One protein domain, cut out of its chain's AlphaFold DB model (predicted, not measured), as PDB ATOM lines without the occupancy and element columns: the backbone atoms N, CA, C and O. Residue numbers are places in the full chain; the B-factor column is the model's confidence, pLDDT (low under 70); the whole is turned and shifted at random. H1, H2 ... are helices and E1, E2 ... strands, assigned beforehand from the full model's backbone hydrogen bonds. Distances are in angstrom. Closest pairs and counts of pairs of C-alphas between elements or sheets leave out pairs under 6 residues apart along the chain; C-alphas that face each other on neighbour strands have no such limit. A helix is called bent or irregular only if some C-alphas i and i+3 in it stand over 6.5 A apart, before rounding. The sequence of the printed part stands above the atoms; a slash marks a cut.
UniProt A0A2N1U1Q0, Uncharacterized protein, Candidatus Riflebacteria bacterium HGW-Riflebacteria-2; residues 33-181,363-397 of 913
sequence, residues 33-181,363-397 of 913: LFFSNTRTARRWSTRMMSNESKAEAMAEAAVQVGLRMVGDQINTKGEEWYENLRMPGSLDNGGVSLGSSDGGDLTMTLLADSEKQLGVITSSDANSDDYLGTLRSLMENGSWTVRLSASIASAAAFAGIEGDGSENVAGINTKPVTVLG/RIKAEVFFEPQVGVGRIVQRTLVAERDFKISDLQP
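What this domain is: This is residues 33 to 181 and 363 to 397 of the 913 residues of an uncharacterized protein of Candidatus Riflebacteria bacterium HGW-Riflebacteria-2 (UniProt A0A2N1U1Q0). A long, twisted sheet of four antiparallel strands, in the order E3 E4 E5 E6, has the long helix H2 packed along one face, with the short helix H4 beside H2. At one end of this slab residues 33 to 41 of H1 stick out; towards the other end are H3 and the small hairpin E1 and E2, and the tail of residues 175 to 181 sticks out there. The printed part has 184 residues, with four named helices and six named strands in the order H1 H2 H3 E1 E2 E3 H4 E4 E5 E6, a mixed class of helices and strands. It is loose, with a radius of gyration of the C-alphas of 23.2 A, and elongated, spanning 77 by 39 by 33 A.

Where its parts are: Start in the sheet at C-alpha 143, (65.696, -19.913, -23.562), where E4, residues 143 to 157, begins its 44.1 A. The other strands of this sheet are E3, residues 116 to 122, E5, residues 363 to 371 and 26.1 A long, and E6, residues 380 to 394, which ends after 44.7 A at C-alpha 394, (25.494, -10.194, -4.056). Find H2 at residues 51 to 73, 33.1 A long, and H1 at residues 33 to 48, 21.5 A, beginning at (63.394, 11.863, -31.143). The shorter elements are H3, residues 80 to 86, E1, residues 89 to 91, E2, residues 106 to 109, and H4, residues 130 to 138, which is only just irregular, with C-alphas 131 and 134 6.9 A apart.

How they stand to each other: Look across the sheet for backbone pairs within hydrogen-bond range: N 118 and O 148 at 2.8 A for E3 and E4, N 365 and O 149 at 2.8 A for E4 and E5, and N 364 and O 386 at 2.8 A for the hairpin E5 and E6. H2 is on the sheet at a height over the sheet of 7.0 A, over E4, E5 and E6; its closest C-alphas to E5 are Ala 59 and Ala 366, 5.7 A. H3 is on the opposite face, over none of the strands, but only just: 2 of its C-alphas fall on E6. H4 only grazes the sheet and touches H2 at a shallow tilt of 17 degrees, opposite ways, with C-alphas 58 and 135 closest at 6.1 A. H1 and H4 only just touch, with 3 pairs of C-alphas within 8 A, Thr 46 and Leu 138 closest at 6.5 A. In the antiparallel hairpin E1 and E2, N 109 and O 90 are 3.0 A apart; E2 and E4 meet only at a point, C-alphas 107 and 156 at 4.2 A. In H1 and H2 every O i to N i+4 pair is within hydrogen-bond range; in H4 3 of 5 are, and in H3 1 of 3, beside 1 of 4 O i to N i+3 pairs.

The domain as a whole: The C-alphas of Gly 181 and Val 376 are the two farthest apart, 81.2 A. Residues 182 to 362 are not printed, and C-alphas 181 and 363 are 50.0 A apart across this cut. Of the links that are printed whole, E1 to E2 is long. The mean pLDDT of the printed part is 75.7, with 65 residues under 70, among them residues 33 to 49 and 124 to 142.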
ATOM      1  N   LEU A  33      62.146  12.115 -31.872       66.62
ATOM      2  CA  LEU A  33      63.394  11.863 -31.143       66.62
ATOM      3  C   LEU A  33      63.140  11.469 -29.681       66.62
ATOM      4  O   LEU A  33      63.797  10.559 -29.181       66.62
ATOM      5  N   PHE A  34      62.165  12.079 -29.003       69.38
ATOM      6  CA  PHE A  34      61.808  11.752 -27.620       69.38
ATOM      7  C   PHE A  34      61.174  10.354 -27.490       69.38
ATOM      8  O   PHE A  34      61.574   9.566 -26.630       69.38
ATOM      9  N   PHE A  35      60.247   9.991 -28.382       58.50
ATOM     10  CA  PHE A  35      59.644   8.652 -28.429       58.50
ATOM     11  C   PHE A  35      60.630   7.572 -28.903       58.50
ATOM     12  O   PHE A  35      60.613   6.452 -28.387       58.50
ATOM     13  N   SER A  36      61.534   7.901 -29.830       53.44
ATOM     14  CA  SER A  36      62.615   7.002 -30.249       53.44
ATOM     15  C   SER A  36      63.612   6.764 -29.113       53.44
ATOM     16  O   SER A  36      63.916   5.613 -28.791       53.44
ATOM     17  N   ASN A  37      64.056   7.825 -28.429       50.28
ATOM     18  CA  ASN A  37      64.978   7.712 -27.300       50.28
ATOM     19  C   ASN A  37      64.346   6.985 -26.110       50.28
ATOM     20  O   ASN A  37      65.015   6.153 -25.517       50.28
ATOM     21  N   THR A  38      63.071   7.205 -25.775       52.50
ATOM     22  CA  THR A  38      62.425   6.476 -24.662       52.50
ATOM     23  C   THR A  38      62.236   4.983 -24.960       52.50
ATOM     24  O   THR A  38      62.514   4.154 -24.091       52.50
ATOM     25  N   ARG A  39      61.857   4.602 -26.191       43.75
ATOM     26  CA  ARG A  39      61.806   3.184 -26.609       43.75
ATOM     27  C   ARG A  39      63.198   2.543 -26.659       43.75
ATOM     28  O   ARG A  39      63.374   1.419 -26.188       43.75
ATOM     29  N   THR A  40      64.192   3.255 -27.188       47.59
ATOM     30  CA  THR A  40      65.565   2.743 -27.332       47.59
ATOM     31  C   THR A  40      66.288   2.672 -25.987       47.59
ATOM     32  O   THR A  40      66.930   1.665 -25.711       47.59
ATOM     33  N   ALA A  41      66.129   3.664 -25.107       40.59
ATOM     34  CA  ALA A  41      66.715   3.671 -23.766       40.59
ATOM     35  C   ALA A  41      66.135   2.567 -22.875       40.59
ATOM     36  O   ALA A  41      66.903   1.932 -22.159       40.59
ATOM     37  N   ARG A  42      64.828   2.259 -22.969       44.78
ATOM     38  CA  ARG A  42      64.264   1.062 -22.315       44.78
ATOM     39  C   ARG A  42      64.956  -0.209 -22.816       44.78
ATOM     40  O   ARG A  42      65.542  -0.916 -22.010       44.78
ATOM     41  N   ARG A  43      65.005  -0.446 -24.136       44.84
ATOM     42  CA  ARG A  43      65.702  -1.618 -24.714       44.84
ATOM     43  C   ARG A  43      67.190  -1.690 -24.340       44.84
ATOM     44  O   ARG A  43      67.704  -2.777 -24.095       44.84
ATOM     45  N   TRP A  44      67.889  -0.557 -24.278       38.94
ATOM     46  CA  TRP A  44      69.312  -0.503 -23.925       38.94
ATOM     47  C   TRP A  44      69.543  -0.764 -22.429       38.94
ATOM     48  O   TRP A  44      70.414  -1.557 -22.080       38.94
ATOM     49  N   SER A  45      68.698  -0.194 -21.563       45.16
ATOM     50  CA  SER A  45      68.649  -0.499 -20.128       45.16
ATOM     51  C   SER A  45      68.406  -1.990 -19.897       45.16
ATOM     52  O   SER A  45      69.204  -2.640 -19.231       45.16
ATOM     53  N   THR A  46      67.370  -2.567 -20.516       50.69
ATOM     54  CA  THR A  46      67.052  -3.998 -20.399       50.69
ATOM     55  C   THR A  46      68.188  -4.885 -20.902       50.69
ATOM     56  O   THR A  46      68.521  -5.868 -20.247       50.69
ATOM     57  N   ARG A  47      68.870  -4.532 -22.001       47.44
ATOM     58  CA  ARG A  47      70.059  -5.279 -22.453       47.44
ATOM     59  C   ARG A  47      71.190  -5.260 -21.414       47.44
ATOM     60  O   ARG A  47      71.794  -6.312 -21.195       47.44
ATOM     61  N   MET A  48      71.407  -4.132 -20.730       46.41
ATOM     62  CA  MET A  48      72.414  -3.960 -19.667       46.41
ATOM     63  C   MET A  48      72.017  -4.532 -18.289       46.41
ATOM     64  O   MET A  48      72.878  -4.631 -17.416       46.41
ATOM     65  N   MET A  49      70.757  -4.929 -18.064       62.06
ATOM     66  CA  MET A  49      70.335  -5.553 -16.797       62.06
ATOM     67  C   MET A  49      71.048  -6.891 -16.548       62.06
ATOM     68  O   MET A  49      71.378  -7.626 -17.485       62.06
ATOM     69  N   SER A  50      71.250  -7.236 -15.273       74.44
ATOM     70  CA  SER A  50      71.770  -8.553 -14.888       74.44
ATOM     71  C   SER A  50      70.811  -9.674 -15.323       74.44
ATOM     72  O   SER A  50      69.616  -9.441 -15.520       74.44
ATOM     73  N   ASN A  51      71.309 -10.905 -15.462       76.25
ATOM     74  CA  ASN A  51      70.456 -12.047 -15.819       76.25
ATOM     75  C   ASN A  51      69.433 -12.382 -14.721       76.25
ATOM     76  O   ASN A  51      68.374 -12.919 -15.025       76.25
ATOM     77  N   GLU A  52      69.719 -12.021 -13.468       78.50
ATOM     78  CA  GLU A  52      68.762 -12.130 -12.368       78.50
ATOM     79  C   GLU A  52      67.670 -11.063 -12.475       78.50
ATOM     80  O   GLU A  52      66.493 -11.402 -12.489       78.50
ATOM     81  N   SER A  53      68.050  -9.808 -12.717       80.38
ATOM     82  CA  SER A  53      67.114  -8.687 -12.895       80.38
ATOM     83  C   SER A  53      66.237  -8.813 -14.147       80.38
ATOM     84  O   SER A  53      65.150  -8.244 -14.202       80.38
ATOM     85  N   LYS A  54      66.686  -9.575 -15.153       78.00
ATOM     86  CA  LYS A  54      65.876  -9.978 -16.314       78.00
ATOM     87  C   LYS A  54      64.821 -11.020 -15.938       78.00
ATOM     88  O   LYS A  54      63.666 -10.851 -16.314       78.00
ATOM     89  N   ALA A  55      65.192 -12.048 -15.170       81.19
ATOM     90  CA  ALA A  55      64.250 -13.051 -14.668       81.19
ATOM     91  C   ALA A  55      63.243 -12.456 -13.662       81.19
ATOM     92  O   ALA A  55      62.077 -12.836 -13.674       81.19
ATOM     93  N   GLU A  56      63.675 -11.489 -12.847       84.94
ATOM     94  CA  GLU A  56      62.827 -10.687 -11.953       84.94
ATOM     95  C   GLU A  56      61.780  -9.904 -12.764       84.94
ATOM     96  O   GLU A  56      60.602 -10.239 -12.707       84.94
ATOM     97  N   ALA A  57      62.193  -8.973 -13.637       82.06
ATOM     98  CA  ALA A  57      61.269  -8.182 -14.467       82.06
ATOM     99  C   ALA A  57      60.344  -9.032 -15.368       82.06
ATOM    100  O   ALA A  57      59.235  -8.618 -15.711       82.06
ATOM    101  N   MET A  58      60.784 -10.231 -15.761       83.81
ATOM    102  CA  MET A  58      59.950 -11.191 -16.478       83.81
ATOM    103  C   MET A  58      58.859 -11.796 -15.583       83.81
ATOM    104  O   MET A  58      57.722 -11.932 -16.034       83.81
ATOM    105  N   ALA A  59      59.174 -12.128 -14.329       86.44
ATOM    106  CA  ALA A  59      58.189 -12.611 -13.365       86.44
ATOM    107  C   ALA A  59      57.133 -11.533 -13.075       86.44
ATOM    108  O   ALA A  59      55.943 -11.843 -13.051       86.44
ATOM    109  N   GLU A  60      57.542 -10.261 -12.962       87.88
ATOM    110  CA  GLU A  60      56.623  -9.123 -12.792       87.88
ATOM    111  C   GLU A  60      55.611  -9.034 -13.938       87.88
ATOM    112  O   GLU A  60      54.404  -8.933 -13.708       87.88
ATOM    113  N   ALA A  61      56.094  -9.123 -15.181       84.69
ATOM    114  CA  ALA A  61      55.249  -9.124 -16.370       84.69
ATOM    115  C   ALA A  61      54.347 -10.369 -16.446       84.69
ATOM    116  O   ALA A  61      53.184 -10.258 -16.831       84.69
ATOM    117  N   ALA A  62      54.845 -11.543 -16.048       87.12
ATOM    118  CA  ALA A  62      54.072 -12.781 -16.069       87.12
ATOM    119  C   ALA A  62      52.960 -12.805 -15.005       87.12
ATOM    120  O   ALA A  62      51.862 -13.276 -15.286       87.12
ATOM    121  N   VAL A  63      53.185 -12.230 -13.819       89.44
ATOM    122  CA  VAL A  63      52.137 -12.042 -12.799       89.44
ATOM    123  C   VAL A  63      51.009 -11.136 -13.311       89.44
ATOM    124  O   VAL A  63      49.840 -11.416 -13.054       89.44
ATOM    125  N   GLN A  64      51.325 -10.089 -14.082       87.06
ATOM    126  CA  GLN A  64      50.304  -9.239 -14.719       87.06
ATOM    127  C   GLN A  64      49.526  -9.992 -15.815       87.06
ATOM    128  O   GLN A  64      48.322  -9.784 -15.957       87.06
ATOM    129  N   VAL A  65      50.186 -10.895 -16.556       85.69
ATOM    130  CA  VAL A  65      49.532 -11.813 -17.509       85.69
ATOM    131  C   VAL A  65      48.578 -12.764 -16.782       85.69
ATOM    132  O   VAL A  65      47.403 -12.818 -17.131       85.69
ATOM    133  N   GLY A  66      49.038 -13.440 -15.724       87.88
ATOM    134  CA  GLY A  66      48.200 -14.338 -14.920       87.88
ATOM    135  C   GLY A  66      47.002 -13.630 -14.281       87.88
ATOM    136  O   GLY A  66      45.894 -14.159 -14.305       87.88
ATOM    137  N   LEU A  67      47.187 -12.399 -13.787       89.75
ATOM    138  CA  LEU A  67      46.092 -11.590 -13.241       89.75
ATOM    139  C   LEU A  67      45.028 -11.281 -14.292       89.75
ATOM    140  O   LEU A  67      43.840 -11.317 -13.977       89.75
ATOM    141  N   ARG A  68      45.440 -10.984 -15.530       87.12
ATOM    142  CA  ARG A  68      44.496 -10.767 -16.624       87.12
ATOM    143  C   ARG A  68      43.776 -12.059 -17.001       87.12
ATOM    144  O   ARG A  68      42.566 -12.021 -17.142       87.12
ATOM    145  N   MET A  69      44.481 -13.187 -17.109       87.75
ATOM    146  CA  MET A  69      43.858 -14.483 -17.414       87.75
ATOM    147  C   MET A  69      42.758 -14.829 -16.403       87.75
ATOM    148  O   MET A  69      41.659 -15.194 -16.802       87.75
ATOM    149  N   VAL A  70      43.012 -14.615 -15.106       89.62
ATOM    150  CA  VAL A  70      41.977 -14.748 -14.071       89.62
ATOM    151  C   VAL A  70      40.882 -13.688 -14.255       89.62
ATOM    152  O   VAL A  70      39.705 -14.028 -14.267       89.62
ATOM    153  N   GLY A  71      41.236 -12.412 -14.446       89.56
ATOM    154  CA  GLY A  71      40.289 -11.297 -14.601       89.56
ATOM    155  C   GLY A  71      39.340 -11.391 -15.805       89.56
ATOM    156  O   GLY A  71      38.190 -10.975 -15.690       89.56
ATOM    157  N   ASP A  72      39.782 -11.982 -16.914       88.31
ATOM    158  CA  ASP A  72      38.961 -12.250 -18.102       88.31
ATOM    159  C   ASP A  72      38.028 -13.480 -17.873       88.31
ATOM    160  O   ASP A  72      37.032 -13.654 -18.577       88.31
ATOM    161  N   GLN A  73      38.294 -14.302 -16.842       90.38
ATOM    162  CA  GLN A  73      37.514 -15.493 -16.458       90.38
ATOM    163  C   GLN A  73      36.576 -15.296 -15.244       90.38
ATOM    164  O   GLN A  73      35.523 -15.928 -15.196       90.38
ATOM    165  N   ILE A  74      36.891 -14.430 -14.265       90.38
ATOM    166  CA  ILE A  74      36.163 -14.352 -12.970       90.38
ATOM    167  C   ILE A  74      34.651 -14.084 -13.069       90.38
ATOM    168  O   ILE A  74      33.927 -14.370 -12.117       90.38
ATOM    169  N   ASN A  75      34.159 -13.520 -14.174       91.19
ATOM    170  CA  ASN A  75      32.737 -13.230 -14.401       91.19
ATOM    171  C   ASN A  75      32.189 -13.892 -15.681       91.19
ATOM    172  O   ASN A  75      31.077 -13.585 -16.103       91.19
ATOM    173  N   THR A  76      32.949 -14.814 -16.277       89.25
ATOM    174  CA  THR A  76      32.606 -15.495 -17.530       89.25
ATOM    175  C   THR A  76      32.079 -16.893 -17.206       89.25
ATOM    176  O   THR A  76      32.823 -17.771 -16.776       89.25
ATOM    177  N   LYS A  77      30.764 -17.096 -17.354       85.69
ATOM    178  CA  LYS A  77      30.082 -18.328 -16.925       85.69
ATOM    179  C   LYS A  77      30.647 -19.569 -17.634       85.69
ATOM    180  O   LYS A  77      30.668 -19.619 -18.861       85.69
ATOM    181  N   GLY A  78      31.039 -20.576 -16.850       82.56
ATOM    182  CA  GLY A  78      31.650 -21.826 -17.329       82.56
ATOM    183  C   GLY A  78      33.185 -21.824 -17.360       82.56
ATOM    184  O   GLY A  78      33.779 -22.848 -17.681       82.56
ATOM    185  N   GLU A  79      33.836 -20.710 -17.010       86.31
ATOM    186  CA  GLU A  79      35.287 -20.659 -16.794       86.31
ATOM    187  C   GLU A  79      35.666 -21.111 -15.374       86.31
ATOM    188  O   GLU A  79      34.953 -20.853 -14.404       86.31
ATOM    189  N   GLU A  80      36.845 -21.720 -15.211       83.25
ATOM    190  CA  GLU A  80      37.270 -22.311 -13.931       83.25
ATOM    191  C   GLU A  80      37.288 -21.299 -12.759       83.25
ATOM    192  O   GLU A  80      36.908 -21.630 -11.632       83.25
ATOM    193  N   TRP A  81      37.685 -20.045 -13.001       86.19
ATOM    194  CA  TRP A  81      37.697 -19.004 -11.963       86.19
ATOM    195  C   TRP A  81      36.327 -18.387 -11.670       86.19
ATOM    196  O   TRP A  81      36.151 -17.810 -10.596       86.19
ATOM    197  N   TYR A  82      35.344 -18.543 -12.561       87.12
ATOM    198  CA  TYR A  82      33.960 -18.160 -12.281       87.12
ATOM    199  C   TYR A  82      33.382 -19.020 -11.156       87.12
ATOM    200  O   TYR A  82      32.819 -18.493 -10.192       87.12
ATOM    201  N   GLU A  83      33.576 -20.334 -11.278       81.44
ATOM    202  CA  GLU A  83      33.089 -21.352 -10.351       81.44
ATOM    203  C   GLU A  83      33.900 -21.376  -9.052       81.44
ATOM    204  O   GLU A  83      33.321 -21.206  -7.980       81.44
ATOM    205  N   ASN A  84      35.235 -21.496  -9.124       80.81
ATOM    206  CA  ASN A  84      36.093 -21.654  -7.937       80.81
ATOM    207  C   ASN A  84      35.920 -20.527  -6.904       80.81
ATOM    208  O   ASN A  84      35.914 -20.783  -5.703       80.81
ATOM    209  N   LEU A  85      35.772 -19.277  -7.357       85.38
ATOM    210  CA  LEU A  85      35.550 -18.139  -6.463       85.38
ATOM    211  C   LEU A  85      34.197 -18.258  -5.742       85.38
ATOM    212  O   LEU A  85      34.116 -18.060  -4.524       85.38
ATOM    213  N   ARG A  86      33.150 -18.624  -6.488       85.56
ATOM    214  CA  ARG A  86      31.759 -18.725  -6.023       85.56
ATOM    215  C   ARG A  86      31.445 -20.025  -5.279       85.56
ATOM    216  O   ARG A  86      30.361 -20.122  -4.718       85.56
ATOM    217  N   MET A  87      32.376 -20.979  -5.191       79.31
ATOM    218  CA  MET A  87      32.272 -22.104  -4.254       79.31
ATOM    219  C   MET A  87      32.134 -21.570  -2.816       79.31
ATOM    220  O   MET A  87      33.028 -20.854  -2.352       79.31
ATOM    221  N   PRO A  88      31.046 -21.856  -2.088       79.62
ATOM    222  CA  PRO A  88      30.856 -21.311  -0.745       79.62
ATOM    223  C   PRO A  88      31.790 -21.960   0.280       79.62
ATOM    224  O   PRO A  88      32.275 -23.074   0.083       79.62
ATOM    225  N   GLY A  89      32.069 -21.244   1.368       79.12
ATOM    226  CA  GLY A  89      32.935 -21.720   2.450       79.12
ATOM    227  C   GLY A  89      32.223 -21.713   3.797       79.12
ATOM    228  O   GLY A  89      31.253 -20.975   3.992       79.12
ATOM    229  N   SER A  90      32.717 -22.534   4.721       79.88
ATOM    230  CA  SER A  90      32.225 -22.580   6.099       79.88
ATOM    231  C   SER A  90      32.759 -21.393   6.894       79.88
ATOM    232  O   SER A  90      33.917 -21.005   6.734       79.88
ATOM    233  N   LEU A  91      31.924 -20.839   7.769       78.81
ATOM    234  CA  LEU A  91      32.310 -19.763   8.679       78.81
ATOM    235  C   LEU A  91      33.018 -20.334   9.916       78.81
ATOM    236  O   LEU A  91      32.508 -21.254  10.559       78.81
ATOM    237  N   ASP A  92      34.160 -19.759  10.302       75.44
ATOM    238  CA  ASP A  92      34.962 -20.271  11.426       75.44
ATOM    239  C   ASP A  92      34.286 -20.072  12.804       75.44
ATOM    240  O   ASP A  92      34.693 -20.682  13.792       75.44
ATOM    241  N   ASN A  93      33.212 -19.271  12.882       68.94
ATOM    242  CA  ASN A  93      32.382 -19.088  14.084       68.94
ATOM    243  C   ASN A  93      31.367 -20.231  14.328       68.94
ATOM    244  O   ASN A  93      30.517 -20.118  15.210       68.94
ATOM    245  N   GLY A  94      31.412 -21.313  13.541       62.06
ATOM    246  CA  GLY A  94      30.395 -22.370  13.564       62.06
ATOM    247  C   GLY A  94      29.098 -21.993  12.837       62.06
ATOM    248  O   GLY A  94      28.115 -22.717  12.937       62.06
ATOM    249  N   GLY A  95      29.094 -20.867  12.117       58.47
ATOM    250  CA  GLY A  95      28.102 -20.501  11.112       58.47
ATOM    251  C   GLY A  95      26.707 -20.138  11.612       58.47
ATOM    252  O   GLY A  95      25.744 -20.264  10.863       58.47
ATOM    253  N   VAL A  96      26.583 -19.677  12.857       55.97
ATOM    254  CA  VAL A  96      25.284 -19.295  13.445       55.97
ATOM    255  C   VAL A  96      24.844 -17.876  13.031       55.97
ATOM    256  O   VAL A  96      23.655 -17.571  13.073       55.97
ATOM    257  N   SER A  97      25.769 -17.006  12.607       65.25
ATOM    258  CA  SER A  97      25.477 -15.635  12.154       65.25
ATOM    259  C   SER A  97      26.563 -15.077  11.214       65.25
ATOM    260  O   SER A  97      27.706 -15.542  11.229       65.25
ATOM    261  N   LEU A  98      26.222 -14.023  10.452       72.25
ATOM    262  CA  LEU A  98      27.188 -13.069   9.871       72.25
ATOM    263  C   LEU A  98      27.361 -11.822  10.762       72.25
ATOM    264  O   LEU A  98      27.535 -10.710  10.264       72.25
ATOM    265  N   GLY A  99      27.273 -11.993  12.080       73.56
ATOM    266  CA  GLY A  99      27.579 -10.939  13.040       73.56
ATOM    267  C   GLY A  99      29.033 -11.001  13.500       73.56
ATOM    268  O   GLY A  99      29.596 -12.084  13.662       73.56
ATOM    269  N   SER A 100      29.624  -9.840  13.763       77.69
ATOM    270  CA  SER A 100      30.790  -9.711  14.638       77.69
ATOM    271  C   SER A 100      30.673  -8.477  15.538       77.69
ATOM    272  O   SER A 100      30.120  -7.449  15.150       77.69
ATOM    273  N   SER A 101      31.195  -8.573  16.763       79.56
ATOM    274  CA  SER A 101      31.081  -7.521  17.793       79.56
ATOM    275  C   SER A 101      31.641  -6.134  17.428       79.56
ATOM    276  O   SER A 101      31.268  -5.143  18.053       79.56
ATOM    277  N   ASP A 102      32.517  -6.044  16.425       81.06
ATOM    278  CA  ASP A 102      33.084  -4.808  15.873       81.06
ATOM    279  C   ASP A 102      32.697  -4.569  14.399       81.06
ATOM    280  O   ASP A 102      33.103  -3.571  13.801       81.06
ATOM    281  N   GLY A 103      31.931  -5.483  13.795       79.50
ATOM    282  CA  GLY A 103      31.674  -5.502  12.360       79.50
ATOM    283  C   GLY A 103      32.890  -5.895  11.507       79.50
ATOM    284  O   GLY A 103      32.872  -5.638  10.304       79.50
ATOM    285  N   GLY A 104      33.948  -6.497  12.062       84.75
ATOM    286  CA  GLY A 104      35.065  -7.079  11.306       84.75
ATOM    287  C   GLY A 104      34.668  -8.347  10.532       84.75
ATOM    288  O   GLY A 104      33.796  -9.095  10.966       84.75
ATOM    289  N   ASP A 105      35.269  -8.596   9.364       87.75
ATOM    290  CA  ASP A 105      34.908  -9.750   8.518       87.75
ATOM    291  C   ASP A 105      35.267 -11.104   9.158       87.75
ATOM    292  O   ASP A 105      36.311 -11.258   9.794       87.75
ATOM    293  N   LEU A 106      34.397 -12.103   8.974       86.19
ATOM    294  CA  LEU A 106      34.505 -13.420   9.610       86.19
ATOM    295  C   LEU A 106      35.360 -14.370   8.768       86.19
ATOM    296  O   LEU A 106      34.982 -14.688   7.643       86.19
ATOM    297  N   THR A 107      36.477 -14.865   9.305       86.75
ATOM    298  CA  THR A 107      37.348 -15.836   8.616       86.75
ATOM    299  C   THR A 107      36.574 -17.069   8.134       86.75
ATOM    300  O   THR A 107      35.669 -17.562   8.814       86.75
ATOM    301  N   MET A 108      36.926 -17.553   6.940       84.25
ATOM    302  CA  MET A 108      36.296 -18.711   6.310       84.25
ATOM    303  C   MET A 108      37.294 -19.842   6.074       84.25
ATOM    304  O   MET A 108      38.293 -19.671   5.367       84.25
ATOM    305  N   THR A 109      36.945 -21.038   6.532       77.31
ATOM    306  CA  THR A 109      37.586 -22.275   6.092       77.31
ATOM    307  C   THR A 109      37.149 -22.585   4.657       77.31
ATOM    308  O   THR A 109      36.020 -23.006   4.390       77.31
ATOM    309  N   LEU A 110      38.068 -22.373   3.713       66.94
ATOM    310  CA  LEU A 110      37.905 -22.755   2.310       66.94
ATOM    311  C   LEU A 110      38.005 -24.277   2.139       66.94
ATOM    312  O   LEU A 110      38.843 -24.935   2.762       66.94
ATOM    313  N   LEU A 111      37.185 -24.834   1.242       59.22
ATOM    314  CA  LEU A 111      37.356 -26.205   0.762       59.22
ATOM    315  C   LEU A 111      38.718 -26.328   0.056       59.22
ATOM    316  O   LEU A 111      39.160 -25.396  -0.613       59.22
ATOM    317  N   ALA A 112      39.411 -27.448   0.286       46.44
ATOM    318  CA  ALA A 112      40.875 -27.483   0.276       46.44
ATOM    319  C   ALA A 112      41.529 -27.007  -1.038       46.44
ATOM    320  O   ALA A 112      41.190 -27.463  -2.132       46.44
ATOM    321  N   ASP A 113      42.525 -26.128  -0.886       53.06
ATOM    322  CA  ASP A 113      43.238 -25.476  -1.982       53.06
ATOM    323  C   ASP A 113      43.933 -26.501  -2.899       53.06
ATOM    324  O   ASP A 113      44.660 -27.392  -2.449       53.06
ATOM    325  N   SER A 114      43.743 -26.345  -4.209       57.78
ATOM    326  CA  SER A 114      44.590 -26.972  -5.225       57.78
ATOM    327  C   SER A 114      45.091 -25.871  -6.147       57.78
ATOM    328  O   SER A 114      44.324 -25.311  -6.926       57.78
ATOM    329  N   GLU A 115      46.379 -25.545  -6.020       74.75
ATOM    330  CA  GLU A 115      47.066 -24.501  -6.785       74.75
ATOM    331  C   GLU A 115      46.847 -24.711  -8.296       74.75
ATOM    332  O   GLU A 115      47.433 -25.607  -8.915       74.75
ATOM    333  N   LYS A 116      45.975 -23.893  -8.896       82.25
ATOM    334  CA  LYS A 116      45.537 -24.051 -10.285       82.25
ATOM    335  C   LYS A 116      46.627 -23.554 -11.221       82.25
ATOM    336  O   LYS A 116      47.088 -22.422 -11.090       82.25
ATOM    337  N   GLN A 117      47.036 -24.384 -12.175       83.19
ATOM    338  CA  GLN A 117      47.987 -23.991 -13.214       83.19
ATOM    339  C   GLN A 117      47.252 -23.161 -14.275       83.19
ATOM    340  O   GLN A 117      46.496 -23.712 -15.069       83.19
ATOM    341  N   LEU A 118      47.502 -21.851 -14.310       82.44
ATOM    342  CA  LEU A 118      46.992 -20.954 -15.356       82.44
ATOM    343  C   LEU A 118      47.649 -21.252 -16.713       82.44
ATOM    344  O   LEU A 118      47.052 -21.026 -17.760       82.44
ATOM    345  N   GLY A 119      48.884 -21.761 -16.699       82.88
ATOM    346  CA  GLY A 119      49.563 -22.245 -17.894       82.88
ATOM    347  C   GLY A 119      51.082 -22.281 -17.767       82.88
ATOM    348  O   GLY A 119      51.673 -21.842 -16.777       82.88
ATOM    349  N   VAL A 120      51.727 -22.788 -18.817       83.31
ATOM    350  CA  VAL A 120      53.182 -22.743 -18.988       83.31
ATOM    351  C   VAL A 120      53.476 -21.963 -20.264       83.31
ATOM    352  O   VAL A 120      53.035 -22.364 -21.335       83.31
ATOM    353  N   ILE A 121      54.205 -20.853 -20.144       83.19
ATOM    354  CA  ILE A 121      54.562 -19.978 -21.266       83.19
ATOM    355  C   ILE A 121      56.049 -20.168 -21.567       83.19
ATOM    356  O   ILE A 121      56.895 -19.928 -20.703       83.19
ATOM    357  N   THR A 122      56.385 -20.580 -22.784       80.75
ATOM    358  CA  THR A 122      57.765 -20.776 -23.244       80.75
ATOM    359  C   THR A 122      58.197 -19.698 -24.237       80.75
ATOM    360  O   THR A 122      57.378 -19.018 -24.861       80.75
ATOM    361  N   SER A 123      59.509 -19.589 -24.465       73.88
ATOM    362  CA  SER A 123      60.083 -18.722 -25.506       73.88
ATOM    363  C   SER A 123      59.589 -19.025 -26.933       73.88
ATOM    364  O   SER A 123      59.767 -18.198 -27.830       73.88
ATOM    365  N   SER A 124      58.972 -20.191 -27.156       69.50
ATOM    366  CA  SER A 124      58.319 -20.581 -28.415       69.50
ATOM    367  C   SER A 124      56.972 -19.879 -28.606       69.50
ATOM    368  O   SER A 124      56.679 -19.401 -29.701       69.50
ATOM    369  N   ASP A 125      56.178 -19.776 -27.541       65.94
ATOM    370  CA  ASP A 125      54.753 -19.420 -27.611       65.94
ATOM    371  C   ASP A 125      54.556 -17.912 -27.823       65.94
ATOM    372  O   ASP A 125      53.637 -17.472 -28.511       65.94
ATOM    373  N   ALA A 126      55.517 -17.098 -27.370       59.19
ATOM    374  CA  ALA A 126      55.567 -15.652 -27.614       59.19
ATOM    375  C   ALA A 126      55.873 -15.252 -29.084       59.19
ATOM    376  O   ALA A 126      56.343 -14.141 -29.362       59.19
ATOM    377  N   ASN A 127      55.641 -16.157 -30.039       55.22
ATOM    378  CA  ASN A 127      55.694 -15.899 -31.479       55.22
ATOM    379  C   ASN A 127      54.310 -15.851 -32.145       55.22
ATOM    380  O   ASN A 127      54.228 -15.318 -33.250       55.22
ATOM    381  N   SER A 128      53.256 -16.376 -31.511       52.84
ATOM    382  CA  SER A 128      51.895 -16.424 -32.074       52.84
ATOM    383  C   SER A 128      50.930 -15.381 -31.506       52.84
ATOM    384  O   SER A 128      49.903 -15.131 -32.130       52.84
ATOM    385  N   ASP A 129      51.241 -14.780 -30.355       56.00
ATOM    386  CA  ASP A 129      50.349 -13.857 -29.643       56.00
ATOM    387  C   ASP A 129      51.042 -12.514 -29.349       56.00
ATOM    388  O   ASP A 129      52.121 -12.465 -28.747       56.00
ATOM    389  N   ASP A 130      50.407 -11.421 -29.775       56.22
ATOM    390  CA  ASP A 130      50.894 -10.046 -29.624       56.22
ATOM    391  C   ASP A 130      50.919  -9.616 -28.140       56.22
ATOM    392  O   ASP A 130      51.770  -8.826 -27.721       56.22
ATOM    393  N   TYR A 131      50.064 -10.215 -27.296       56.38
ATOM    394  CA  TYR A 131      50.022  -9.969 -25.851       56.38
ATOM    395  C   TYR A 131      51.308 -10.432 -25.139       56.38
ATOM    396  O   TYR A 131      51.826  -9.748 -24.250       56.38
ATOM    397  N   LEU A 132      51.903 -11.541 -25.596       64.50
ATOM    398  CA  LEU A 132      53.161 -12.085 -25.065       64.50
ATOM    399  C   LEU A 132      54.410 -11.320 -25.553       64.50
ATOM    400  O   LEU A 132      55.518 -11.548 -25.052       64.50
ATOM    401  N   GLY A 133      54.253 -10.367 -26.480       62.84
ATOM    402  CA  GLY A 133      55.345  -9.557 -27.029       62.84
ATOM    403  C   GLY A 133      56.155  -8.796 -25.970       62.84
ATOM    404  O   GLY A 133      57.361  -8.593 -26.139       62.84
ATOM    405  N   THR A 134      55.537  -8.446 -24.834       65.94
ATOM    406  CA  THR A 134      56.232  -7.810 -23.699       65.94
ATOM    407  C   THR A 134      57.262  -8.752 -23.072       65.94
ATOM    408  O   THR A 134      58.428  -8.372 -22.965       65.94
ATOM    409  N   LEU A 135      56.876  -9.993 -22.741       69.19
ATOM    410  CA  LEU A 135      57.771 -11.011 -22.166       69.19
ATOM    411  C   LEU A 135      58.947 -11.309 -23.106       69.19
ATOM    412  O   LEU A 135      60.106 -11.293 -22.692       69.19
ATOM    413  N   ARG A 136      58.662 -11.465 -24.405       68.44
ATOM    414  CA  ARG A 136      59.684 -11.636 -25.447       68.44
ATOM    415  C   ARG A 136      60.670 -10.469 -25.514       68.44
ATOM    416  O   ARG A 136      61.868 -10.694 -25.676       68.44
ATOM    417  N   SER A 137      60.190  -9.231 -25.382       66.12
ATOM    418  CA  SER A 137      61.034  -8.031 -25.477       66.12
ATOM    419  C   SER A 137      62.043  -7.877 -24.333       66.12
ATOM    420  O   SER A 137      63.030  -7.157 -24.491       66.12
ATOM    421  N   LEU A 138      61.823  -8.560 -23.202       68.06
ATOM    422  CA  LEU A 138      62.723  -8.526 -22.051       68.06
ATOM    423  C   LEU A 138      63.966  -9.411 -22.242       68.06
ATOM    424  O   LEU A 138      65.032  -9.083 -21.719       68.06
ATOM    425  N   MET A 139      63.854 -10.517 -22.993       67.81
ATOM    426  CA  MET A 139      64.900 -11.547 -23.084       67.81
ATOM    427  C   MET A 139      65.107 -12.056 -24.520       67.81
ATOM    428  O   MET A 139      64.936 -13.233 -24.817       67.81
ATOM    429  N   GLU A 140      65.533 -11.156 -25.413       60.97
ATOM    430  CA  GLU A 140      65.707 -11.398 -26.861       60.97
ATOM    431  C   GLU A 140      66.679 -12.547 -27.246       60.97
ATOM    432  O   GLU A 140      66.671 -12.960 -28.401       60.97
ATOM    433  N   ASN A 141      67.529 -13.041 -26.330       63.81
ATOM    434  CA  ASN A 141      68.706 -13.882 -26.636       63.81
ATOM    435  C   ASN A 141      68.892 -15.116 -25.711       63.81
ATOM    436  O   ASN A 141      70.027 -15.526 -25.475       63.81
ATOM    437  N   GLY A 142      67.832 -15.710 -25.154       68.31
ATOM    438  CA  GLY A 142      67.963 -16.918 -24.318       68.31
ATOM    439  C   GLY A 142      66.698 -17.771 -24.260       68.31
ATOM    440  O   GLY A 142      65.625 -17.313 -24.647       68.31
ATOM    441  N   SER A 143      66.834 -19.010 -23.781       79.19
ATOM    442  CA  SER A 143      65.696 -19.913 -23.562       79.19
ATOM    443  C   SER A 143      65.003 -19.560 -22.250       79.19
ATOM    444  O   SER A 143      65.666 -19.208 -21.267       79.19
ATOM    445  N   TRP A 144      63.675 -19.635 -22.221       83.62
ATOM    446  CA  TRP A 144      62.915 -19.385 -21.004       83.62
ATOM    447  C   TRP A 144      61.591 -20.138 -20.948       83.62
ATOM    448  O   TRP A 144      60.938 -20.375 -21.966       83.62
ATOM    449  N   THR A 145      61.190 -20.435 -19.715       86.25
ATOM    450  CA  THR A 145      59.899 -21.016 -19.356       86.25
ATOM    451  C   THR A 145      59.370 -20.296 -18.124       86.25
ATOM    452  O   THR A 145      60.087 -20.169 -17.131       86.25
ATOM    453  N   VAL A 146      58.111 -19.870 -18.163       87.62
ATOM    454  CA  VAL A 146      57.363 -19.426 -16.985       87.62
ATOM    455  C   VAL A 146      56.267 -20.432 -16.695       87.62
ATOM    456  O   VAL A 146      55.542 -20.823 -17.608       87.62
ATOM    457  N   ARG A 147      56.114 -20.827 -15.432       91.19
ATOM    458  CA  ARG A 147      54.890 -21.476 -14.949       91.19
ATOM    459  C   ARG A 147      54.071 -20.443 -14.198       91.19
ATOM    460  O   ARG A 147      54.616 -19.765 -13.325       91.19
ATOM    461  N   LEU A 148      52.801 -20.321 -14.559       90.81
ATOM    462  CA  LEU A 148      51.842 -19.470 -13.875       90.81
ATOM    463  C   LEU A 148      50.823 -20.332 -13.151       90.81
ATOM    464  O   LEU A 148      50.192 -21.206 -13.747       90.81
ATOM    465  N   SER A 149      50.633 -20.029 -11.877       91.06
ATOM    466  CA  SER A 149      49.609 -20.634 -11.043       91.06
ATOM    467  C   SER A 149      48.922 -19.603 -10.162       91.06
ATOM    468  O   SER A 149      49.471 -18.533  -9.887       91.06
ATOM    469  N   ALA A 150      47.706 -19.921  -9.729       90.94
ATOM    470  CA  ALA A 150      46.971 -19.113  -8.770       90.94
ATOM    471  C   ALA A 150      46.175 -19.974  -7.780       90.94
ATOM    472  O   ALA A 150      45.780 -21.101  -8.083       90.94
ATOM    473  N   SER A 151      45.975 -19.444  -6.575       88.94
ATOM    474  CA  SER A 151      45.271 -20.105  -5.469       88.94
ATOM    475  C   SER A 151      44.617 -19.061  -4.555       88.94
ATOM    476  O   SER A 151      44.955 -17.872  -4.620       88.94
ATOM    477  N   ILE A 152      43.654 -19.469  -3.726       87.94
ATOM    478  CA  ILE A 152      42.969 -18.552  -2.803       87.94
ATOM    479  C   ILE A 152      43.687 -18.613  -1.449       87.94
ATOM    480  O   ILE A 152      43.520 -19.554  -0.681       87.94
ATOM    481  N   ALA A 153      44.512 -17.607  -1.160       87.25
ATOM    482  CA  ALA A 153      45.383 -17.588   0.016       87.25
ATOM    483  C   ALA A 153      44.652 -17.304   1.336       87.25
ATOM    484  O   ALA A 153      45.155 -17.671   2.397       87.25
ATOM    485  N   SER A 154      43.507 -16.626   1.273       87.56
ATOM    486  CA  SER A 154      42.621 -16.358   2.407       87.56
ATOM    487  C   SER A 154      41.221 -15.988   1.917       87.56
ATOM    488  O   SER A 154      41.066 -15.493   0.798       87.56
ATOM    489  N   ALA A 155      40.213 -16.188   2.767       88.75
ATOM    490  CA  ALA A 155      38.869 -15.651   2.582       88.75
ATOM    491  C   ALA A 155      38.214 -15.307   3.930       88.75
ATOM    492  O   ALA A 155      38.487 -15.949   4.945       88.75
ATOM    493  N   ALA A 156      37.338 -14.306   3.917       89.31
ATOM    494  CA  ALA A 156      36.487 -13.904   5.029       89.31
ATOM    495  C   ALA A 156      35.119 -13.418   4.510       89.31
ATOM    496  O   ALA A 156      35.051 -12.776   3.461       89.31
ATOM    497  N   ALA A 157      34.037 -13.716   5.225       87.69
ATOM    498  CA  ALA A 157      32.672 -13.330   4.875       87.69
ATOM    499  C   ALA A 157      32.318 -11.929   5.396       87.69
ATOM    500  O   ALA A 157      32.779 -11.517   6.464       87.69
ATOM    501  N   PHE A 158      31.454 -11.217   4.665       86.44
ATOM    502  CA  PHE A 158      31.046  -9.855   5.017       86.44
ATOM    503  C   PHE A 158      30.129  -9.808   6.244       86.44
ATOM    504  O   PHE A 158      28.921 -10.031   6.143       86.44
ATOM    505  N   ALA A 159      30.695  -9.453   7.396       81.19
ATOM    506  CA  ALA A 159      29.938  -9.324   8.639       81.19
ATOM    507  C   ALA A 159      29.202  -7.976   8.775       81.19
ATOM    508  O   ALA A 159      29.672  -6.948   8.269       81.19
ATOM    509  N   GLY A 160      28.074  -7.984   9.490       77.38
ATOM    510  CA  GLY A 160      27.466  -6.805  10.124       77.38
ATOM    511  C   GLY A 160      27.862  -6.700  11.606       77.38
ATOM    512  O   GLY A 160      28.564  -7.575  12.114       77.38
ATOM    513  N   ILE A 161      27.427  -5.643  12.300       79.19
ATOM    514  CA  ILE A 161      27.710  -5.469  13.733       79.19
ATOM    515  C   ILE A 161      26.677  -6.269  14.539       79.19
ATOM    516  O   ILE A 161      25.475  -6.122  14.324       79.19
ATOM    517  N   GLU A 162      27.130  -7.108  15.472       71.81
ATOM    518  CA  GLU A 162      26.222  -7.893  16.324       71.81
ATOM    519  C   GLU A 162      25.276  -7.000  17.135       71.81
ATOM    520  O   GLU A 162      25.705  -6.123  17.886       71.81
ATOM    521  N   GLY A 163      23.976  -7.276  17.031       62.53
ATOM    522  CA  GLY A 163      22.953  -6.622  17.845       62.53
ATOM    523  C   GLY A 163      22.443  -5.287  17.300       62.53
ATOM    524  O   GLY A 163      21.527  -4.727  17.901       62.53
ATOM    525  N   ASP A 164      22.938  -4.811  16.149       61.09
ATOM    526  CA  ASP A 164      22.190  -3.825  15.346       61.09
ATOM    527  C   ASP A 164      20.974  -4.475  14.641       61.09
ATOM    528  O   ASP A 164      20.042  -3.795  14.204       61.09
ATOM    529  N   GLY A 165      20.950  -5.814  14.590       60.12
ATOM    530  CA  GLY A 165      19.871  -6.632  14.047       60.12
ATOM    531  C   GLY A 165      19.810  -6.649  12.519       60.12
ATOM    532  O   GLY A 165      18.924  -7.296  11.966       60.12
ATOM    533  N   SER A 166      20.680  -5.913  11.826       59.84
ATOM    534  CA  SER A 166      20.779  -5.818  10.365       59.84
ATOM    535  C   SER A 166      21.872  -6.715   9.769       59.84
ATOM    536  O   SER A 166      22.030  -6.773   8.552       59.84
ATOM    537  N   GLU A 167      22.591  -7.462  10.612       66.62
ATOM    538  CA  GLU A 167      23.514  -8.527  10.212       66.62
ATOM    539  C   GLU A 167      22.775  -9.796   9.727       66.62
ATOM    540  O   GLU A 167      23.293 -10.586   8.928       66.62
ATOM    541  N   ASN A 168      21.534  -9.968  10.185       70.38
ATOM    542  CA  ASN A 168      20.654 -11.092   9.896       70.38
ATOM    543  C   ASN A 168      19.718 -10.815   8.707       70.38
ATOM    544  O   ASN A 168      18.690 -10.155   8.839       70.38
ATOM    545  N   VAL A 169      20.077 -11.354   7.537       72.19
ATOM    546  CA  VAL A 169      19.332 -11.167   6.281       72.19
ATOM    547  C   VAL A 169      18.457 -12.386   5.981       72.19
ATOM    548  O   VAL A 169      18.960 -13.512   5.861       72.19
ATOM    549  N   ALA A 170      17.152 -12.149   5.829       68.50
ATOM    550  CA  ALA A 170      16.167 -13.163   5.462       68.50
ATOM    551  C   ALA A 170      16.490 -13.798   4.097       68.50
ATOM    552  O   ALA A 170      16.884 -13.112   3.150       68.50
ATOM    553  N   GLY A 171      16.358 -15.124   4.001       65.44
ATOM    554  CA  GLY A 171      16.680 -15.885   2.784       65.44
ATOM    555  C   GLY A 171      18.179 -15.977   2.457       65.44
ATOM    556  O   GLY A 171      18.534 -16.455   1.384       65.44
ATOM    557  N   ILE A 172      19.061 -15.530   3.362       71.94
ATOM    558  CA  ILE A 172      20.523 -15.657   3.244       71.94
ATOM    559  C   ILE A 172      21.080 -16.334   4.497       71.94
ATOM    560  O   ILE A 172      21.522 -17.484   4.444       71.94
ATOM    561  N   ASN A 173      20.983 -15.645   5.637       66.88
ATOM    562  CA  ASN A 173      21.473 -16.107   6.938       66.88
ATOM    563  C   ASN A 173      20.316 -16.646   7.783       66.88
ATOM    564  O   ASN A 173      20.422 -17.689   8.420       66.88
ATOM    565  N   THR A 174      19.193 -15.928   7.769       70.50
ATOM    566  CA  THR A 174      18.019 -16.235   8.583       70.50
ATOM    567  C   THR A 174      16.967 -16.926   7.729       70.50
ATOM    568  O   THR A 174      16.603 -16.436   6.654       70.50
ATOM    569  N   LYS A 175      16.450 -18.059   8.214       69.38
ATOM    570  CA  LYS A 175      15.284 -18.700   7.602       69.38
ATOM    571  C   LYS A 175      14.072 -17.766   7.732       69.38
ATOM    572  O   LYS A 175      13.856 -17.237   8.824       69.38
ATOM    573  N   PRO A 176      13.318 -17.525   6.645       65.75
ATOM    574  CA  PRO A 176      12.139 -16.669   6.690       65.75
ATOM    575  C   PRO A 176      11.143 -17.165   7.733       65.75
ATOM    576  O   PRO A 176      10.989 -18.373   7.933       65.75
ATOM    577  N   VAL A 177      10.417 -16.243   8.357       67.88
ATOM    578  CA  VAL A 177       9.222 -16.612   9.116       67.88
ATOM    579  C   VAL A 177       8.211 -17.169   8.126       67.88
ATOM    580  O   VAL A 177       7.742 -16.456   7.240       67.88
ATOM    581  N   THR A 178       7.877 -18.448   8.288       59.12
ATOM    582  CA  THR A 178       6.813 -19.102   7.528       59.12
ATOM    583  C   THR A 178       5.474 -18.488   7.926       59.12
ATOM    584  O   THR A 178       4.838 -18.918   8.889       59.12
ATOM    585  N   VAL A 179       5.064 -17.463   7.184       54.94
ATOM    586  CA  VAL A 179       3.709 -16.919   7.244       54.94
ATOM    587  C   VAL A 179       2.748 -17.955   6.659       54.94
ATOM    588  O   VAL A 179       3.093 -18.769   5.798       54.94
ATOM    589  N   LEU A 180       1.546 -17.987   7.218       49.16
ATOM    590  CA  LEU A 180       0.551 -19.009   6.934       49.16
ATOM    591  C   LEU A 180      -0.080 -18.820   5.542       49.16
ATOM    592  O   LEU A 180      -0.037 -17.738   4.971       49.16
ATOM    593  N   GLY A 181      -0.691 -19.877   4.996       46.59
ATOM    594  CA  GLY A 181      -1.400 -19.807   3.705       46.59
ATOM    595  C   GLY A 181      -0.588 -20.220   2.470       46.59
ATOM    596  O   GLY A 181      -1.113 -20.207   1.365       46.59
ATOM    597  N   ARG A 363      46.232 -15.324  -4.565       91.62
ATOM    598  CA  ARG A 363      47.672 -15.467  -4.790       91.62
ATOM    599  C   ARG A 363      47.926 -15.866  -6.235       91.62
ATOM    600  O   ARG A 363      47.316 -16.806  -6.728       91.62
ATOM    601  N   ILE A 364      48.874 -15.195  -6.877       92.31
ATOM    602  CA  ILE A 364      49.422 -15.540  -8.189       92.31
ATOM    603  C   ILE A 364      50.916 -15.799  -8.011       92.31
ATOM    604  O   ILE A 364      51.642 -14.978  -7.443       92.31
ATOM    605  N   LYS A 365      51.374 -16.948  -8.501       93.00
ATOM    606  CA  LYS A 365      52.762 -17.396  -8.449       93.00
ATOM    607  C   LYS A 365      53.312 -17.486  -9.871       93.00
ATOM    608  O   LYS A 365      52.695 -18.091 -10.747       93.00
ATOM    609  N   ALA A 366      54.480 -16.890 -10.094       92.88
ATOM    610  CA  ALA A 366      55.217 -16.996 -11.348       92.88
ATOM    611  C   ALA A 366      56.593 -17.620 -11.091       92.88
ATOM    612  O   ALA A 366      57.482 -16.965 -10.545       92.88
ATOM    613  N   GLU A 367      56.776 -18.879 -11.498       92.19
ATOM    614  CA  GLU A 367      58.085 -19.544 -11.498       92.19
ATOM    615  C   GLU A 367      58.775 -19.306 -12.845       92.19
ATOM    616  O   GLU A 367      58.431 -19.932 -13.851       92.19
ATOM    617  N   VAL A 368      59.759 -18.406 -12.873       89.44
ATOM    618  CA  VAL A 368      60.581 -18.118 -14.054       89.44
ATOM    619  C   VAL A 368      61.848 -18.964 -14.030       89.44
ATOM    620  O   VAL A 368      62.647 -18.887 -13.094       89.44
ATOM    621  N   PHE A 369      62.063 -19.708 -15.113       88.88
ATOM    622  CA  PHE A 369      63.295 -20.424 -15.428       88.88
ATOM    623  C   PHE A 369      63.921 -19.773 -16.666       88.88
ATOM    624  O   PHE A 369      63.381 -19.882 -17.768       88.88
ATOM    625  N   PHE A 370      65.052 -19.087 -16.494       85.75
ATOM    626  CA  PHE A 370      65.773 -18.399 -17.567       85.75
ATOM    627  C   PHE A 370      67.153 -19.023 -17.791       85.75
ATOM    628  O   PHE A 370      67.961 -19.130 -16.868       85.75
ATOM    629  N   GLU A 371      67.446 -19.388 -19.037       84.94
ATOM    630  CA  GLU A 371      68.753 -19.863 -19.478       84.94
ATOM    631  C   GLU A 371      69.384 -18.850 -20.461       84.94
ATOM    632  O   GLU A 371      68.999 -18.789 -21.634       84.94
ATOM    633  N   PRO A 372      70.383 -18.054 -20.022       75.88
ATOM    634  CA  PRO A 372      70.986 -17.001 -20.848       75.88
ATOM    635  C   PRO A 372      71.772 -17.494 -22.075       75.88
ATOM    636  O   PRO A 372      72.084 -16.689 -22.949       75.88
ATOM    637  N   GLN A 373      72.145 -18.777 -22.119       73.44
ATOM    638  CA  GLN A 373      72.811 -19.442 -23.245       73.44
ATOM    639  C   GLN A 373      72.395 -20.916 -23.274       73.44
ATOM    640  O   GLN A 373      72.727 -21.664 -22.355       73.44
ATOM    641  N   VAL A 374      71.672 -21.309 -24.326       67.81
ATOM    642  CA  VAL A 374      70.985 -22.606 -24.420       67.81
ATOM    643  C   VAL A 374      71.958 -23.785 -24.326       67.81
ATOM    644  O   VAL A 374      72.863 -23.905 -25.150       67.81
ATOM    645  N   GLY A 375      71.762 -24.660 -23.338       66.12
ATOM    646  CA  GLY A 375      72.541 -25.882 -23.115       66.12
ATOM    647  C   GLY A 375      73.936 -25.686 -22.508       66.12
ATOM    648  O   GLY A 375      74.696 -26.651 -22.438       66.12
ATOM    649  N   VAL A 376      74.306 -24.463 -22.102       64.56
ATOM    650  CA  VAL A 376      75.671 -24.123 -21.630       64.56
ATOM    651  C   VAL A 376      75.665 -23.242 -20.366       64.56
ATOM    652  O   VAL A 376      76.682 -23.125 -19.680       64.56
ATOM    653  N   GLY A 377      74.540 -22.601 -20.035       65.25
ATOM    654  CA  GLY A 377      74.457 -21.589 -18.978       65.25
ATOM    655  C   GLY A 377      74.094 -22.106 -17.579       65.25
ATOM    656  O   GLY A 377      73.506 -23.168 -17.395       65.25
ATOM    657  N   ARG A 378      74.358 -21.277 -16.558       74.31
ATOM    658  CA  ARG A 378      73.685 -21.398 -15.253       74.31
ATOM    659  C   ARG A 378      72.231 -20.955 -15.421       74.31
ATOM    660  O   ARG A 378      71.994 -19.776 -15.682       74.31
ATOM    661  N   ILE A 379      71.283 -21.868 -15.211       80.94
ATOM    662  CA  ILE A 379      69.856 -21.532 -15.149       80.94
ATOM    663  C   ILE A 379      69.622 -20.586 -13.965       80.94
ATOM    664  O   ILE A 379      69.988 -20.879 -12.822       80.94
ATOM    665  N   VAL A 380      69.012 -19.439 -14.249       84.44
ATOM    666  CA  VAL A 380      68.490 -18.506 -13.254       84.44
ATOM    667  C   VAL A 380      67.048 -18.907 -12.977       84.44
ATOM    668  O   VAL A 380      66.229 -18.935 -13.891       84.44
ATOM    669  N   GLN A 381      66.737 -19.210 -11.718       88.38
ATOM    670  CA  GLN A 381      65.361 -19.408 -11.271       88.38
ATOM    671  C   GLN A 381      64.969 -18.274 -10.325       88.38
ATOM    672  O   GLN A 381      65.733 -17.928  -9.416       88.38
ATOM    673  N   ARG A 382      63.775 -17.724 -10.540       89.06
ATOM    674  CA  ARG A 382      63.117 -16.753  -9.664       89.06
ATOM    675  C   ARG A 382      61.649 -17.129  -9.528       89.06
ATOM    676  O   ARG A 382      60.996 -17.380 -10.536       89.06
ATOM    677  N   THR A 383      61.146 -17.141  -8.300       90.94
ATOM    678  CA  THR A 383      59.706 -17.188  -8.038       90.94
ATOM    679  C   THR A 383      59.267 -15.813  -7.567       90.94
ATOM    680  O   THR A 383      59.860 -15.282  -6.627       90.94
ATOM    681  N   LEU A 384      58.236 -15.254  -8.193       92.25
ATOM    682  CA  LEU A 384      57.499 -14.105  -7.671       92.25
ATOM    683  C   LEU A 384      56.159 -14.597  -7.123       92.25
ATOM    684  O   LEU A 384      55.440 -15.317  -7.819       92.25
ATOM    685  N   VAL A 385      55.833 -14.193  -5.897       92.25
ATOM    686  CA  VAL A 385      54.521 -14.386  -5.278       92.25
ATOM    687  C   VAL A 385      53.881 -13.014  -5.116       92.25
ATOM    688  O   VAL A 385      54.421 -12.129  -4.448       92.25
ATOM    689  N   ALA A 386      52.722 -12.837  -5.739       92.81
ATOM    690  CA  ALA A 386      51.916 -11.635  -5.629       92.81
ATOM    691  C   ALA A 386      50.529 -12.000  -5.100       92.81
ATOM    692  O   ALA A 386      49.948 -12.994  -5.524       92.81
ATOM    693  N   GLU A 387      49.992 -11.199  -4.188       93.31
ATOM    694  CA  GLU A 387      48.639 -11.372  -3.663       93.31
ATOM    695  C   GLU A 387      47.817 -10.131  -4.018       93.31
ATOM    696  O   GLU A 387      48.276  -8.990  -3.890       93.31
ATOM    697  N   ARG A 388      46.630 -10.378  -4.569       92.50
ATOM    698  CA  ARG A 388      45.670  -9.384  -5.038       92.50
ATOM    699  C   ARG A 388      44.391  -9.575  -4.250       92.50
ATOM    700  O   ARG A 388      43.861 -10.684  -4.225       92.50
ATOM    701  N   ASP A 389      43.861  -8.514  -3.667       91.94
ATOM    702  CA  ASP A 389      42.578  -8.625  -2.979       91.94
ATOM    703  C   ASP A 389      41.473  -8.949  -3.993       91.94
ATOM    704  O   ASP A 389      41.491  -8.450  -5.124       91.94
ATOM    705  N   PHE A 390      40.508  -9.774  -3.608       92.00
ATOM    706  CA  PHE A 390      39.301 -10.044  -4.380       92.00
ATOM    707  C   PHE A 390      38.069  -9.924  -3.486       92.00
ATOM    708  O   PHE A 390      38.150 -10.086  -2.271       92.00
ATOM    709  N   LYS A 391      36.916  -9.665  -4.100       92.12
ATOM    710  CA  LYS A 391      35.612  -9.686  -3.435       92.12
ATOM    711  C   LYS A 391      34.540 -10.292  -4.322       92.12
ATOM    712  O   LYS A 391      34.617 -10.188  -5.545       92.12
ATOM    713  N   ILE A 392      33.557 -10.911  -3.683       92.50
ATOM    714  CA  ILE A 392      32.400 -11.566  -4.288       92.50
ATOM    715  C   ILE A 392      31.171 -11.017  -3.584       92.50
ATOM    716  O   ILE A 392      31.013 -11.216  -2.380       92.50
ATOM    717  N   SER A 393      30.333 -10.301  -4.324       92.38
ATOM    718  CA  SER A 393      29.228  -9.526  -3.758       92.38
ATOM    719  C   SER A 393      27.909  -9.905  -4.408       92.38
ATOM    720  O   SER A 393      27.849 -10.087  -5.627       92.38
ATOM    721  N   ASP A 394      26.865 -10.020  -3.589       91.25
ATOM    722  CA  ASP A 394      25.494 -10.194  -4.056       91.25
ATOM    723  C   ASP A 394      25.048  -8.972  -4.868       91.25
ATOM    724  O   ASP A 394      25.270  -7.827  -4.459       91.25
ATOM    725  N   LEU A 395      24.430  -9.225  -6.020       92.69
ATOM    726  CA  LEU A 395      23.809  -8.205  -6.863       92.69
ATOM    727  C   LEU A 395      22.281  -8.244  -6.830       92.69
ATOM    728  O   LEU A 395      21.658  -7.412  -7.483       92.69
ATOM    729  N   GLN A 396      21.686  -9.203  -6.121       93.06
ATOM    730  CA  GLN A 396      20.247  -9.409  -6.034       93.06
ATOM    731  C   GLN A 396      19.548  -8.184  -5.412       93.06
ATOM    732  O   GLN A 396      19.820  -7.862  -4.254       93.06
ATOM    733  N   PRO A 397      18.638  -7.498  -6.138       93.88
ATOM    734  CA  PRO A 397      17.762  -6.498  -5.538       93.88
ATOM    735  C   PRO A 397      16.910  -7.039  -4.384       93.88
ATOM    736  O   PRO A 397      16.685  -8.247  -4.271       93.88
TER     737      PRO A 397